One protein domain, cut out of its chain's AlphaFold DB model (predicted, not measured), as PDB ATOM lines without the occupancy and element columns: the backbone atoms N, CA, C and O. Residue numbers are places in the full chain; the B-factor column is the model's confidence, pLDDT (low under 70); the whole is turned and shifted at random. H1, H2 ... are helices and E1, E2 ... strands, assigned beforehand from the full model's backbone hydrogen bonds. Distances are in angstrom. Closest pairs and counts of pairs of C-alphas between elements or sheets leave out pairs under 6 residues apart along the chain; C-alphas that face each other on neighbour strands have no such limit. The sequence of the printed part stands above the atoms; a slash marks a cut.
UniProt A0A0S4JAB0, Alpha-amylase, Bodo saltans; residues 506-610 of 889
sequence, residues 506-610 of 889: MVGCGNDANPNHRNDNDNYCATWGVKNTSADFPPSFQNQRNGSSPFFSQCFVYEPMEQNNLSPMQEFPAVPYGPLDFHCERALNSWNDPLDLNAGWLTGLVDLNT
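What this domain is: This is residues 506 to 610 of the 889 residues of the protein "Alpha-amylase" of Bodo saltans (UniProt A0A0S4JAB0). This domain has little regular structure: it is mostly winding loops, with two short strands, E1 and E2, near each other in the body, the small helix H1 towards one end of the longest axis and the loop round Phe 541 at the other end. Between E1 and H1, residues 519 to 527 make a loop that folds back on itself. The 105 printed residues hold E1, H1 and E2 in that order, a mixed class with 12 residues in named elements. The whole is only just compact, close to loose, with a radius of gyration of the C-alphas of 15.2 A, and spans 47 by 36 by 28 A.

How they stand to each other: Start at H1, residues 594 to 599, where every O i to N i+4 pair is within hydrogen-bond range. Its closest C-alphas to E2, residues 605 to 607, are those of Ala 599 and Asp 607, 6.5 A apart. Look next at E1, residues 506 to 508: its closest C-alphas to E2 are those of Gly 508 and Leu 605, 4.0 A apart. E1 and E2 each pair with no named strand. E1 and H1 are apart.

Where its parts are: Find C-alpha 506 at (28.439, -21.014, 18.028), where E1 begins its 6.8 A. H1 runs 8.7 A from C-alpha 594 at (8.992, -27.087, 18.072). E2 covers 6.0 A and ends at C-alpha 607, (21.967, -20.679, 19.499).

The domain as a whole: The C-alphas of Phe 541 and Asn 592, the two farthest apart, are 47.3 A apart. The printed part has no cut; the link from E1 to H1 is long, 85 residues, and that from H1 to E2 is tight. Confidence is low, pLDDT under 70, at residues 521 to 524 and 540 to 544.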
ATOM      1  N   MET A 506      27.028 -21.342  17.851       98.19
ATOM      2  CA  MET A 506      28.439 -21.014  18.028       98.19
ATOM      3  C   MET A 506      28.992 -21.769  19.251       98.19
ATOM      4  O   MET A 506      28.445 -22.790  19.664       98.19
ATOM      5  N   VAL A 507      30.107 -21.314  19.817       96.69
ATOM      6  CA  VAL A 507      30.739 -21.931  20.990       96.69
ATOM      7  C   VAL A 507      29.785 -22.094  22.187       96.69
ATOM      8  O   VAL A 507      28.838 -21.323  22.360       96.69
ATOM      9  N   GLY A 508      30.060 -23.086  23.037       94.50
ATOM     10  CA  GLY A 508      29.406 -23.242  24.334       94.50
ATOM     11  C   GLY A 508      29.637 -22.032  25.233       94.50
ATOM     12  O   GLY A 508      30.743 -21.494  25.299       94.50
ATOM     13  N   CYS A 509      28.592 -21.604  25.930       90.44
ATOM     14  CA  CYS A 509      28.660 -20.407  26.752       90.44
ATOM     15  C   CYS A 509      29.710 -20.519  27.874       90.44
ATOM     16  O   CYS A 509      29.891 -21.583  28.467       90.44
ATOM     17  N   GLY A 510      30.421 -19.426  28.159       91.12
ATOM     18  CA  GLY A 510      31.550 -19.386  29.096       91.12
ATOM     19  C   GLY A 510      32.884 -19.882  28.528       91.12
ATOM     20  O   GLY A 510      33.917 -19.722  29.175       91.12
ATOM     21  N   ASN A 511      32.903 -20.454  27.323       92.56
ATOM     22  CA  ASN A 511      34.138 -20.805  26.629       92.56
ATOM     23  C   ASN A 511      34.499 -19.697  25.640       92.56
ATOM     24  O   ASN A 511      34.291 -19.856  24.444       92.56
ATOM     25  N   ASP A 512      35.005 -18.562  26.124       94.81
ATOM     26  CA  ASP A 512      35.259 -17.391  25.278       94.81
ATOM     27  C   ASP A 512      36.539 -16.613  25.644       94.81
ATOM     28  O   ASP A 512      37.353 -17.066  26.452       94.81
ATOM     29  N   ALA A 513      36.772 -15.469  24.988       93.75
ATOM     30  CA  ALA A 513      37.963 -14.646  25.191       93.75
ATOM     31  C   ALA A 513      37.898 -13.711  26.419       93.75
ATOM     32  O   ALA A 513      38.859 -12.975  26.662       93.75
ATOM     33  N   ASN A 514      36.797 -13.689  27.170       93.06
ATOM     34  CA  ASN A 514      36.665 -12.928  28.406       93.06
ATOM     35  C   ASN A 514      37.523 -13.577  29.515       93.06
ATOM     36  O   ASN A 514      37.522 -14.795  29.651       93.06
ATOM     37  N   PRO A 515      38.308 -12.812  30.293       89.81
ATOM     38  CA  PRO A 515      39.142 -13.385  31.353       89.81
ATOM     39  C   PRO A 515      38.394 -13.642  32.669       89.81
ATOM     40  O   PRO A 515      38.990 -14.190  33.592       89.81
ATOM     41  N   ASN A 516      37.136 -13.209  32.786       90.12
ATOM     42  CA  ASN A 516      36.433 -13.087  34.060       90.12
ATOM     43  C   ASN A 516      35.233 -14.034  34.154       90.12
ATOM     44  O   ASN A 516      34.105 -13.584  34.391       90.12
ATOM     45  N   HIS A 517      35.459 -15.337  33.987       91.31
ATOM     46  CA  HIS A 517      34.410 -16.334  34.186       91.31
ATOM     47  C   HIS A 517      34.400 -16.904  35.602       91.31
ATOM     48  O   HIS A 517      35.444 -17.105  36.228       91.31
ATOM     49  N   ARG A 518      33.199 -17.203  36.094       90.25
ATOM     50  CA  ARG A 518      32.961 -17.949  37.322       90.25
ATOM     51  C   ARG A 518      31.643 -18.714  37.292       90.25
ATOM     52  O   ARG A 518      30.717 -18.352  36.573       90.25
ATOM     53  N   ASN A 519      31.532 -19.737  38.131       85.12
ATOM     54  CA  ASN A 519      30.247 -20.376  38.401       85.12
ATOM     55  C   ASN A 519      29.391 -19.511  39.348       85.12
ATOM     56  O   ASN A 519      29.915 -18.747  40.151       85.12
ATOM     57  N   ASP A 520      28.072 -19.653  39.267       77.00
ATOM     58  CA  ASP A 520      27.076 -18.920  40.058       77.00
ATOM     59  C   ASP A 520      26.625 -19.653  41.334       77.00
ATOM     60  O   ASP A 520      25.575 -19.360  41.899       77.00
ATOM     61  N   ASN A 521      27.436 -20.595  41.827       69.00
ATOM     62  CA  ASN A 521      27.094 -21.462  42.955       69.00
ATOM     63  C   ASN A 521      27.559 -20.889  44.308       69.00
ATOM     64  O   ASN A 521      28.750 -20.675  44.515       69.00
ATOM     65  N   ASP A 522      26.633 -20.742  45.264       54.47
ATOM     66  CA  ASP A 522      26.847 -20.122  46.586       54.47
ATOM     67  C   ASP A 522      27.887 -20.811  47.492       54.47
ATOM     68  O   ASP A 522      28.357 -20.208  48.459       54.47
ATOM     69  N   ASN A 523      28.269 -22.064  47.216       60.03
ATOM     70  CA  ASN A 523      29.159 -22.827  48.102       60.03
ATOM     71  C   ASN A 523      30.660 -22.689  47.771       60.03
ATOM     72  O   ASN A 523      31.488 -22.935  48.649       60.03
ATOM     73  N   TYR A 524      31.022 -22.319  46.533       64.94
ATOM     74  CA  TYR A 524      32.399 -22.038  46.093       64.94
ATOM     75  C   TYR A 524      32.402 -21.437  44.675       64.94
ATOM     76  O   TYR A 524      31.913 -22.086  43.744       64.94
ATOM     77  N   CYS A 525      33.013 -20.254  44.503       76.25
ATOM     78  CA  CYS A 525      33.159 -19.618  43.190       76.25
ATOM     79  C   CYS A 525      34.353 -20.225  42.423       76.25
ATOM     80  O   CYS A 525      35.489 -19.769  42.576       76.25
ATOM     81  N   ALA A 526      34.120 -21.248  41.604       83.31
ATOM     82  CA  ALA A 526      35.119 -21.726  40.654       83.31
ATOM     83  C   ALA A 526      35.283 -20.687  39.542       83.31
ATOM     84  O   ALA A 526      34.285 -20.223  38.996       83.31
ATOM     85  N   THR A 527      36.524 -20.336  39.211       85.44
ATOM     86  CA  THR A 527      36.856 -19.380  38.142       85.44
ATOM     87  C   THR A 527      37.673 -20.075  37.068       85.44
ATOM     88  O   THR A 527      38.374 -21.045  37.358       85.44
ATOM     89  N   TRP A 528      37.582 -19.588  35.837       88.81
ATOM     90  CA  TRP A 528      38.438 -20.038  34.745       88.81
ATOM     91  C   TRP A 528      38.760 -18.881  33.810       88.81
ATOM     92  O   TRP A 528      38.088 -17.850  33.812       88.81
ATOM     93  N   GLY A 529      39.838 -19.052  33.049       86.81
ATOM     94  CA  GLY A 529      40.346 -18.024  32.155       86.81
ATOM     95  C   GLY A 529      39.879 -18.178  30.711       86.81
ATOM     96  O   GLY A 529      39.114 -19.078  30.343       86.81
ATOM     97  N   VAL A 530      40.448 -17.301  29.885       90.31
ATOM     98  CA  VAL A 530      40.189 -17.214  28.447       90.31
ATOM     99  C   VAL A 530      40.394 -18.552  27.738       90.31
ATOM    100  O   VAL A 530      41.337 -19.300  28.018       90.31
ATOM    101  N   LYS A 531      39.560 -18.808  26.738       91.06
ATOM    102  CA  LYS A 531      39.763 -19.882  25.770       91.06
ATOM    103  C   LYS A 531      40.470 -19.358  24.519       91.06
ATOM    104  O   LYS A 531      40.506 -18.164  24.222       91.06
ATOM    105  N   ASN A 532      41.114 -20.280  23.818       89.19
ATOM    106  CA  ASN A 532      41.819 -20.059  22.563       89.19
ATOM    107  C   ASN A 532      40.993 -20.609  21.396       89.19
ATOM    108  O   ASN A 532      39.845 -21.022  21.555       89.19
ATOM    109  N   THR A 533      41.592 -20.618  20.211       93.25
ATOM    110  CA  THR A 533      40.960 -21.122  18.993       93.25
ATOM    111  C   THR A 533      41.884 -22.089  18.264       93.25
ATOM    112  O   THR A 533      43.096 -22.099  18.497       93.25
ATOM    113  N   SER A 534      41.338 -22.871  17.338       93.25
ATOM    114  CA  SER A 534      42.098 -23.784  16.481       93.25
ATOM    115  C   SER A 534      43.126 -23.087  15.585       93.25
ATOM    116  O   SER A 534      44.107 -23.731  15.205       93.25
ATOM    117  N   ALA A 535      42.939 -21.797  15.281       88.81
ATOM    118  CA  ALA A 535      43.831 -21.025  14.417       88.81
ATOM    119  C   ALA A 535      45.201 -20.732  15.060       88.81
ATOM    120  O   ALA A 535      46.186 -20.560  14.349       88.81
ATOM    121  N   ASP A 536      45.289 -20.700  16.394       83.12
ATOM    122  CA  ASP A 536      46.524 -20.385  17.131       83.12
ATOM    123  C   ASP A 536      46.692 -21.331  18.329       83.12
ATOM    124  O   ASP A 536      46.686 -20.909  19.488       83.12
ATOM    125  N   PHE A 537      46.771 -22.639  18.046       84.81
ATOM    126  CA  PHE A 537      46.915 -23.670  19.074       84.81
ATOM    127  C   PHE A 537      48.043 -24.692  18.787       84.81
ATOM    128  O   PHE A 537      47.986 -25.373  17.756       84.81
ATOM    129  N   PRO A 538      49.013 -24.887  19.714       73.50
ATOM    130  CA  PRO A 538      49.223 -24.092  20.929       73.50
ATOM    131  C   PRO A 538      49.595 -22.637  20.574       73.50
ATOM    132  O   PRO A 538      50.196 -22.421  19.516       73.50
ATOM    133  N   PRO A 539      49.264 -21.646  21.428       70.50
ATOM    134  CA  PRO A 539      49.515 -20.239  21.129       70.50
ATOM    135  C   PRO A 539      51.010 -20.018  20.949       70.50
ATOM    136  O   PRO A 539      51.775 -20.132  21.909       70.50
ATOM    137  N   SER A 540      51.451 -19.771  19.716       59.34
ATOM    138  CA  SER A 540      52.888 -19.736  19.424       59.34
ATOM    139  C   SER A 540      53.334 -18.442  18.770       59.34
ATOM    140  O   SER A 540      54.381 -17.952  19.174       59.34
ATOM    141  N   PHE A 541      52.561 -17.811  17.876       52.94
ATOM    142  CA  PHE A 541      52.896 -16.491  17.319       52.94
ATOM    143  C   PHE A 541      51.668 -15.784  16.713       52.94
ATOM    144  O   PHE A 541      51.001 -16.309  15.825       52.94
ATOM    145  N   GLN A 542      51.425 -14.532  17.123       56.91
ATOM    146  CA  GLN A 542      50.279 -13.719  16.699       56.91
ATOM    147  C   GLN A 542      50.478 -13.108  15.294       56.91
ATOM    148  O   GLN A 542      50.802 -11.925  15.158       56.91
ATOM    149  N   ASN A 543      50.287 -13.881  14.221       64.25
ATOM    150  CA  ASN A 543      50.059 -13.280  12.901       64.25
ATOM    151  C   ASN A 543      48.642 -12.679  12.862       64.25
ATOM    152  O   ASN A 543      47.675 -13.343  13.228       64.25
ATOM    153  N   GLN A 544      48.515 -11.444  12.372       69.69
ATOM    154  CA  GLN A 544      47.241 -10.735  12.227       69.69
ATOM    155  C   GLN A 544      46.187 -11.548  11.453       69.69
ATOM    156  O   GLN A 544      45.030 -11.565  11.854       69.69
ATOM    157  N   ARG A 545      46.587 -12.250  10.381       75.75
ATOM    158  CA  ARG A 545      45.667 -12.981   9.484       75.75
ATOM    159  C   ARG A 545      45.393 -14.425   9.903       75.75
ATOM    160  O   ARG A 545      44.346 -14.954   9.554       75.75
ATOM    161  N   ASN A 546      46.319 -15.058  10.624       74.44
ATOM    162  CA  ASN A 546      46.275 -16.499  10.915       74.44
ATOM    163  C   ASN A 546      46.191 -16.809  12.415       74.44
ATOM    164  O   ASN A 546      46.298 -17.965  12.786       74.44
ATOM    165  N   GLY A 547      46.020 -15.802  13.274       85.25
ATOM    166  CA  GLY A 547      45.810 -16.020  14.704       85.25
ATOM    167  C   GLY A 547      44.330 -16.114  15.084       85.25
ATOM    168  O   GLY A 547      43.449 -16.028  14.224       85.25
ATOM    169  N   SER A 548      44.078 -16.239  16.388       90.50
ATOM    170  CA  SER A 548      42.733 -16.393  16.961       90.50
ATOM    171  C   SER A 548      41.803 -15.223  16.641       90.50
ATOM    172  O   SER A 548      42.193 -14.062  16.816       90.50
ATOM    173  N   SER A 549      40.566 -15.534  16.254       94.62
ATOM    174  CA  SER A 549      39.459 -14.572  16.240       94.62
ATOM    175  C   SER A 549      39.042 -14.182  17.665       94.62
ATOM    176  O   SER A 549      39.166 -15.005  18.571       94.62
ATOM    177  N   PRO A 550      38.554 -12.948  17.896       95.31
ATOM    178  CA  PRO A 550      37.857 -12.608  19.133       95.31
ATOM    179  C   PRO A 550      36.443 -13.209  19.124       95.31
ATOM    180  O   PRO A 550      35.821 -13.305  18.066       95.31
ATOM    181  N   PHE A 551      35.948 -13.608  20.292       96.88
ATOM    182  CA  PHE A 551      34.614 -14.177  20.492       96.88
ATOM    183  C   PHE A 551      34.232 -14.034  21.967       96.88
ATOM    184  O   PHE A 551      35.090 -14.186  22.840       96.88
ATOM    185  N   PHE A 552      32.972 -13.701  22.231       95.75
ATOM    186  CA  PHE A 552      32.453 -13.388  23.562       95.75
ATOM    187  C   PHE A 552      31.080 -14.025  23.746       95.75
ATOM    188  O   PHE A 552      30.297 -14.092  22.797       95.75
ATOM    189  N   SER A 553      30.791 -14.475  24.961       93.50
ATOM    190  CA  SER A 553      29.487 -14.974  25.382       93.50
ATOM    191  C   SER A 553      29.070 -14.294  26.690       93.50
ATOM    192  O   SER A 553      29.889 -13.669  27.364       93.50
ATOM    193  N   GLN A 554      27.785 -14.368  27.036       88.50
ATOM    194  CA  GLN A 554      27.280 -13.711  28.246       88.50
ATOM    195  C   GLN A 554      27.459 -14.548  29.520       88.50
ATOM    196  O   GLN A 554      27.602 -13.996  30.611       88.50
ATOM    197  N   CYS A 555      27.395 -15.878  29.404       89.44
ATOM    198  CA  CYS A 555      27.213 -16.736  30.569       89.44
ATOM    199  C   CYS A 555      28.491 -16.825  31.381       89.44
ATOM    200  O   CYS A 555      29.601 -16.764  30.853       89.44
ATOM    201  N   PHE A 556      28.308 -17.035  32.681       91.62
ATOM    202  CA  PHE A 556      29.391 -17.205  33.641       91.62
ATOM    203  C   PHE A 556      30.292 -15.980  33.814       91.62
ATOM    204  O   PHE A 556      31.209 -16.020  34.624       91.62
ATOM    205  N   VAL A 557      30.042 -14.866  33.127       91.56
ATOM    206  CA  VAL A 557      30.847 -13.659  33.308       91.56
ATOM    207  C   VAL A 557      30.313 -12.844  34.482       91.56
ATOM    208  O   VAL A 557      29.104 -12.729  34.680       91.56
ATOM    209  N   TYR A 558      31.215 -12.267  35.275       89.31
ATOM    210  CA  TYR A 558      30.846 -11.496  36.469       89.31
ATOM    211  C   TYR A 558      31.398 -10.068  36.515       89.31
ATOM    212  O   TYR A 558      31.063  -9.310  37.432       89.31
ATOM    213  N   GLU A 559      32.226  -9.690  35.541       86.56
ATOM    214  CA  GLU A 559      32.695  -8.318  35.356       86.56
ATOM    215  C   GLU A 559      32.150  -7.728  34.049       86.56
ATOM    216  O   GLU A 559      32.025  -8.453  33.057       86.56
ATOM    217  N   PRO A 560      31.832  -6.422  34.022       84.81
ATOM    218  CA  PRO A 560      31.462  -5.756  32.785       84.81
ATOM    219  C   PRO A 560      32.654  -5.712  31.821       84.81
ATOM    220  O   PRO A 560      33.819  -5.825  32.215       84.81
ATOM    221  N   MET A 561      32.360  -5.495  30.545       84.19
ATOM    222  CA  MET A 561      33.371  -5.387  29.501       84.19
ATOM    223  C   MET A 561      34.250  -4.146  29.712       84.19
ATOM    224  O   MET A 561      33.752  -3.024  29.815       84.19
ATOM    225  N   GLU A 562      35.575  -4.331  29.723       81.88
ATOM    226  CA  GLU A 562      36.578  -3.271  29.948       81.88
ATOM    227  C   GLU A 562      36.398  -2.064  29.000       81.88
ATOM    228  O   GLU A 562      36.698  -0.923  29.342       81.88
ATOM    229  N   GLN A 563      35.897  -2.311  27.791       78.38
ATOM    230  CA  GLN A 563      35.869  -1.371  26.671       78.38
ATOM    231  C   GLN A 563      34.735  -0.354  26.746       78.38
ATOM    232  O   GLN A 563      34.840   0.728  26.162       78.38
ATOM    233  N   ASN A 564      33.615  -0.732  27.357       76.81
ATOM    234  CA  ASN A 564      32.380   0.052  27.334       76.81
ATOM    235  C   ASN A 564      31.630   0.037  28.674       76.81
ATOM    236  O   ASN A 564      30.650   0.767  28.801       76.81
ATOM    237  N   ASN A 565      32.104  -0.730  29.662       78.31
ATOM    238  CA  ASN A 565      31.473  -0.903  30.967       78.31
ATOM    239  C   ASN A 565      30.004  -1.354  30.865       78.31
ATOM    240  O   ASN A 565      29.173  -0.966  31.679       78.31
ATOM    241  N   LEU A 566      29.680  -2.134  29.833       85.00
ATOM    242  CA  LEU A 566      28.388  -2.795  29.683       85.00
ATOM    243  C   LEU A 566      28.512  -4.259  30.091       85.00
ATOM    244  O   LEU A 566      29.612  -4.821  30.103       85.00
ATOM    245  N   SER A 567      27.379  -4.884  30.400       87.50
ATOM    246  CA  SER A 567      27.369  -6.322  30.623       87.50
ATOM    247  C   SER A 567      27.800  -7.076  29.352       87.50
ATOM    248  O   SER A 567      27.464  -6.648  28.237       87.50
ATOM    249  N   PRO A 568      28.572  -8.166  29.495       90.25
ATOM    250  CA  PRO A 568      29.022  -8.991  28.378       90.25
ATOM    251  C   PRO A 568      27.852  -9.643  27.651       90.25
ATOM    252  O   PRO A 568      26.911 -10.102  28.289       90.25
ATOM    253  N   MET A 569      27.933  -9.721  26.327       92.38
ATOM    254  CA  MET A 569      26.915 -10.347  25.478       92.38
ATOM    255  C   MET A 569      27.559 -11.223  24.400       92.38
ATOM    256  O   MET A 569      28.767 -11.164  24.175       92.38
ATOM    257  N   GLN A 570      26.759 -12.029  23.703       94.06
ATOM    258  CA  GLN A 570      27.242 -12.822  22.574       94.06
ATOM    259  C   GLN A 570      27.731 -11.912  21.444       94.06
ATOM    260  O   GLN A 570      26.962 -11.134  20.879       94.06
ATOM    261  N   GLU A 571      29.005 -12.025  21.078       96.38
ATOM    262  CA  GLU A 571      29.550 -11.333  19.913       96.38
ATOM    263  C   GLU A 571      30.664 -12.158  19.270       96.38
ATOM    264  O   GLU A 571      31.622 -12.571  19.926       96.38
ATOM    265  N   PHE A 572      30.562 -12.340  17.953       98.00
ATOM    266  CA  PHE A 572      31.525 -13.069  17.130       98.00
ATOM    267  C   PHE A 572      31.980 -12.163  15.976       98.00
ATOM    268  O   PHE A 572      31.486 -12.297  14.850       98.00
ATOM    269  N   PRO A 573      32.911 -11.219  16.227       97.44
ATOM    270  CA  PRO A 573      33.302 -10.177  15.272       97.44
ATOM    271  C   PRO A 573      33.826 -10.681  13.922       97.44
ATOM    272  O   PRO A 573      33.671 -10.001  12.908       97.44
ATOM    273  N   ALA A 574      34.441 -11.869  13.891       96.62
ATOM    274  CA  ALA A 574      34.930 -12.492  12.660       96.62
ATOM    275  C   ALA A 574      33.809 -13.116  11.799       96.62
ATOM    276  O   ALA A 574      34.029 -13.434  10.628       96.62
ATOM    277  N   VAL A 575      32.604 -13.290  12.358       98.19
ATOM    278  CA  VAL A 575      31.396 -13.720  11.629       98.19
ATOM    279  C   VAL A 575      30.534 -12.549  11.158       98.19
ATOM    280  O   VAL A 575      29.770 -12.718  10.208       98.19
ATOM    281  N   PRO A 576      30.920 -11.319  11.496       97.19
ATOM    282  CA  PRO A 576      30.226 -10.411  12.430       97.19
ATOM    283  C   PRO A 576      28.792 -10.787  12.851       97.19
ATOM    284  O   PRO A 576      27.822 -10.330  12.245       97.19
ATOM    285  N   TYR A 577      28.658 -11.549  13.938       98.06
ATOM    286  CA  TYR A 577      27.391 -11.654  14.673       98.06
ATOM    287  C   TYR A 577      27.437 -10.842  15.963       98.06
ATOM    288  O   TYR A 577      28.442 -10.867  16.677       98.06
ATOM    289  N   GLY A 578      26.340 -10.147  16.257       95.88
ATOM    290  CA  GLY A 578      26.119  -9.437  17.513       95.88
ATOM    291  C   GLY A 578      24.980 -10.044  18.339       95.88
ATOM    292  O   GLY A 578      24.362 -11.021  17.922       95.88
ATOM    293  N   PRO A 579      24.631  -9.434  19.482       94.50
ATOM    294  CA  PRO A 579      23.711 -10.039  20.451       94.50
ATOM    295  C   PRO A 579      22.308 -10.342  19.902       94.50
ATOM    296  O   PRO A 579      21.658 -11.286  20.335       94.50
ATOM    297  N   LEU A 580      21.835  -9.560  18.923       94.31
ATOM    298  CA  LEU A 580      20.516  -9.754  18.306       94.31
ATOM    299  C   LEU A 580      20.468 -10.886  17.269       94.31
ATOM    300  O   LEU A 580      19.385 -11.189  16.769       94.31
ATOM    301  N   ASP A 581      21.614 -11.466  16.917       97.06
ATOM    302  CA  ASP A 581      21.721 -12.570  15.961       97.06
ATOM    303  C   ASP A 581      21.582 -13.942  16.636       97.06
ATOM    304  O   ASP A 581      21.623 -14.971  15.966       97.06
ATOM    305  N   PHE A 582      21.372 -13.947  17.953       96.31
ATOM    306  CA  PHE A 582      21.196 -15.129  18.785       96.31
ATOM    307  C   PHE A 582      19.827 -15.118  19.454       96.31
ATOM    308  O   PHE A 582      19.248 -14.061  19.734       96.31
ATOM    309  N   HIS A 583      19.310 -16.309  19.725       94.56
ATOM    310  CA  HIS A 583      18.181 -16.452  20.626       94.56
ATOM    311  C   HIS A 583      18.580 -16.045  22.047       94.56
ATOM    312  O   HIS A 583      19.734 -16.199  22.453       94.56
ATOM    313  N   CYS A 584      17.619 -15.513  22.808       92.06
ATOM    314  CA  CYS A 584      17.791 -15.366  24.250       92.06
ATOM    315  C   CYS A 584      18.160 -16.719  24.875       92.06
ATOM    316  O   CYS A 584      17.854 -17.780  24.327       92.06
ATOM    317  N   GLU A 585      18.847 -16.690  26.009       91.31
ATOM    318  CA  GLU A 585      19.281 -17.913  26.664       91.31
ATOM    319  C   GLU A 585      18.084 -18.719  27.158       91.31
ATOM    320  O   GLU A 585      17.181 -18.214  27.838       91.31
ATOM    321  N   ARG A 586      18.072 -19.988  26.754       90.25
ATOM    322  CA  ARG A 586      17.096 -20.992  27.163       90.25
ATOM    323  C   ARG A 586      17.703 -22.366  26.967       90.25
ATOM    324  O   ARG A 586      18.145 -22.682  25.874       90.25
ATOM    325  N   ALA A 587      17.679 -23.208  27.989       91.19
ATOM    326  CA  ALA A 587      18.102 -24.594  27.833       91.19
ATOM    327  C   ALA A 587      17.081 -25.400  27.013       91.19
ATOM    328  O   ALA A 587      15.880 -25.312  27.278       91.19
ATOM    329  N   LEU A 588      17.573 -26.226  26.084       91.50
ATOM    330  CA  LEU A 588      16.763 -27.227  25.390       91.50
ATOM    331  C   LEU A 588      16.424 -28.372  26.354       91.50
ATOM    332  O   LEU A 588      17.289 -29.171  26.711       91.50
ATOM    333  N   ASN A 589      15.164 -28.452  26.775       90.50
ATOM    334  CA  ASN A 589      14.668 -29.421  27.756       90.50
ATOM    335  C   ASN A 589      13.482 -30.261  27.243       90.50
ATOM    336  O   ASN A 589      13.030 -31.176  27.936       90.50
ATOM    337  N   SER A 590      12.970 -29.976  26.043       90.12
ATOM    338  CA  SER A 590      11.857 -30.681  25.409       90.12
ATOM    339  C   SER A 590      12.154 -31.018  23.948       90.12
ATOM    340  O   SER A 590      12.253 -30.153  23.086       90.12
ATOM    341  N   TRP A 591      12.194 -32.315  23.644       90.06
ATOM    342  CA  TRP A 591      12.426 -32.828  22.287       90.06
ATOM    343  C   TRP A 591      11.163 -32.871  21.412       90.06
ATOM    344  O   TRP A 591      11.259 -33.093  20.209       90.06
ATOM    345  N   ASN A 592       9.986 -32.652  22.010       89.00
ATOM    346  CA  ASN A 592       8.675 -32.671  21.345       89.00
ATOM    347  C   ASN A 592       8.044 -31.271  21.224       89.00
ATOM    348  O   ASN A 592       6.879 -31.162  20.845       89.00
ATOM    349  N   ASP A 593       8.767 -30.212  21.594       90.75
ATOM    350  CA  ASP A 593       8.302 -28.832  21.463       90.75
ATOM    351  C   ASP A 593       9.055 -28.148  20.308       90.75
ATOM    352  O   ASP A 593      10.258 -27.917  20.438       90.75
ATOM    353  N   PRO A 594       8.383 -27.810  19.189       91.81
ATOM    354  CA  PRO A 594       8.992 -27.087  18.072       91.81
ATOM    355  C   PRO A 594       9.707 -25.803  18.488       91.81
ATOM    356  O   PRO A 594      10.758 -25.480  17.942       91.81
ATOM    357  N   LEU A 595       9.149 -25.077  19.464       90.81
ATOM    358  CA  LEU A 595       9.767 -23.856  19.955       90.81
ATOM    359  C   LEU A 595      11.106 -24.176  20.615       90.81
ATOM    360  O   LEU A 595      12.084 -23.474  20.364       90.81
ATOM    361  N   ASP A 596      11.134 -25.215  21.454       91.44
ATOM    362  CA  ASP A 596      12.322 -25.611  22.208       91.44
ATOM    363  C   ASP A 596      13.411 -26.218  21.325       91.44
ATOM    364  O   ASP A 596      14.584 -25.918  21.514       91.44
ATOM    365  N   LEU A 597      13.020 -26.966  20.292       93.62
ATOM    366  CA  LEU A 597      13.947 -27.457  19.276       93.62
ATOM    367  C   LEU A 597      14.620 -26.328  18.489       93.62
ATOM    368  O   LEU A 597      15.802 -26.469  18.200       93.62
ATOM    369  N   ASN A 598      13.885 -25.257  18.157       94.38
ATOM    370  CA  ASN A 598      14.368 -24.166  17.300       94.38
ATOM    371  C   ASN A 598      15.206 -23.102  18.018       94.38
ATOM    372  O   ASN A 598      16.021 -22.445  17.391       94.38
ATOM    373  N   ALA A 599      14.920 -22.845  19.296       93.75
ATOM    374  CA  ALA A 599      15.536 -21.731  20.029       93.75
ATOM    375  C   ALA A 599      16.124 -22.139  21.388       93.75
ATOM    376  O   ALA A 599      16.451 -21.295  22.222       93.75
ATOM    377  N   GLY A 600      16.151 -23.443  21.671       94.00
ATOM    378  CA  GLY A 600      16.754 -23.994  22.873       94.00
ATOM    379  C   GLY A 600      18.237 -24.228  22.627       94.00
ATOM    380  O   GLY A 600      18.625 -24.897  21.676       94.00
ATOM    381  N   TRP A 601      19.070 -23.718  23.521       94.19
ATOM    382  CA  TRP A 601      20.511 -23.881  23.474       94.19
ATOM    383  C   TRP A 601      20.864 -25.334  23.768       94.19
ATOM    384  O   TRP A 601      20.815 -25.796  24.917       94.19
ATOM    385  N   LEU A 602      21.213 -26.062  22.708       93.56
ATOM    386  CA  LEU A 602      21.629 -27.454  22.764       93.56
ATOM    387  C   LEU A 602      22.855 -27.577  23.675       93.56
ATOM    388  O   LEU A 602      23.950 -27.161  23.312       93.56
ATOM    389  N   THR A 603      22.686 -28.123  24.881       90.12
ATOM    390  CA  THR A 603      23.773 -28.288  25.873       90.12
ATOM    391  C   THR A 603      24.537 -26.994  26.211       90.12
ATOM    392  O   THR A 603      25.714 -27.032  26.561       90.12
ATOM    393  N   GLY A 604      23.875 -25.833  26.115       92.12
ATOM    394  CA  GLY A 604      24.487 -24.525  26.390       92.12
ATOM    395  C   GLY A 604      25.292 -23.926  25.229       92.12
ATOM    396  O   GLY A 604      25.995 -22.934  25.426       92.12
ATOM    397  N   LEU A 605      25.200 -24.508  24.028       96.56
ATOM    398  CA  LEU A 605      25.729 -23.930  22.793       96.56
ATOM    399  C   LEU A 605      24.916 -22.690  22.411       96.56
ATOM    400  O   LEU A 605      23.688 -22.736  22.387       96.56
ATOM    401  N   VAL A 606      25.609 -21.588  22.129       95.50
ATOM    402  CA  VAL A 606      24.982 -20.295  21.834       95.50
ATOM    403  C   VAL A 606      24.207 -20.378  20.513       95.50
ATOM    404  O   VAL A 606      24.811 -20.482  19.446       95.50
ATOM    405  N   ASP A 607      22.879 -20.341  20.596       97.38
ATOM    406  CA  ASP A 607      21.967 -20.679  19.499       97.38
ATOM    407  C   ASP A 607      21.655 -19.487  18.575       97.38
ATOM    408  O   ASP A 607      21.289 -18.400  19.038       97.38
ATOM    409  N   LEU A 608      21.832 -19.669  17.261       98.00
ATOM    410  CA  LEU A 608      21.624 -18.618  16.263       98.00
ATOM    411  C   LEU A 608      20.132 -18.390  16.001       98.00
ATOM    412  O   LEU A 608      19.375 -19.321  15.750       98.00
ATOM    413  N   ASN A 609      19.730 -17.122  15.936       97.19
ATOM    414  CA  ASN A 609      18.374 -16.736  15.557       97.19
ATOM    415  C   ASN A 609      18.205 -16.815  14.035       97.19
ATOM    416  O   ASN A 609      18.416 -15.835  13.307       97.19
ATOM    417  N   THR A 610      17.883 -18.011  13.548       97.62
ATOM    418  CA  THR A 610      17.776 -18.295  12.113       97.62
ATOM    419  C   THR A 610      16.492 -17.775  11.467       97.62
ATOM    420  O   THR A 610      16.438 -17.714  10.238       97.62
TER     421      THR A 610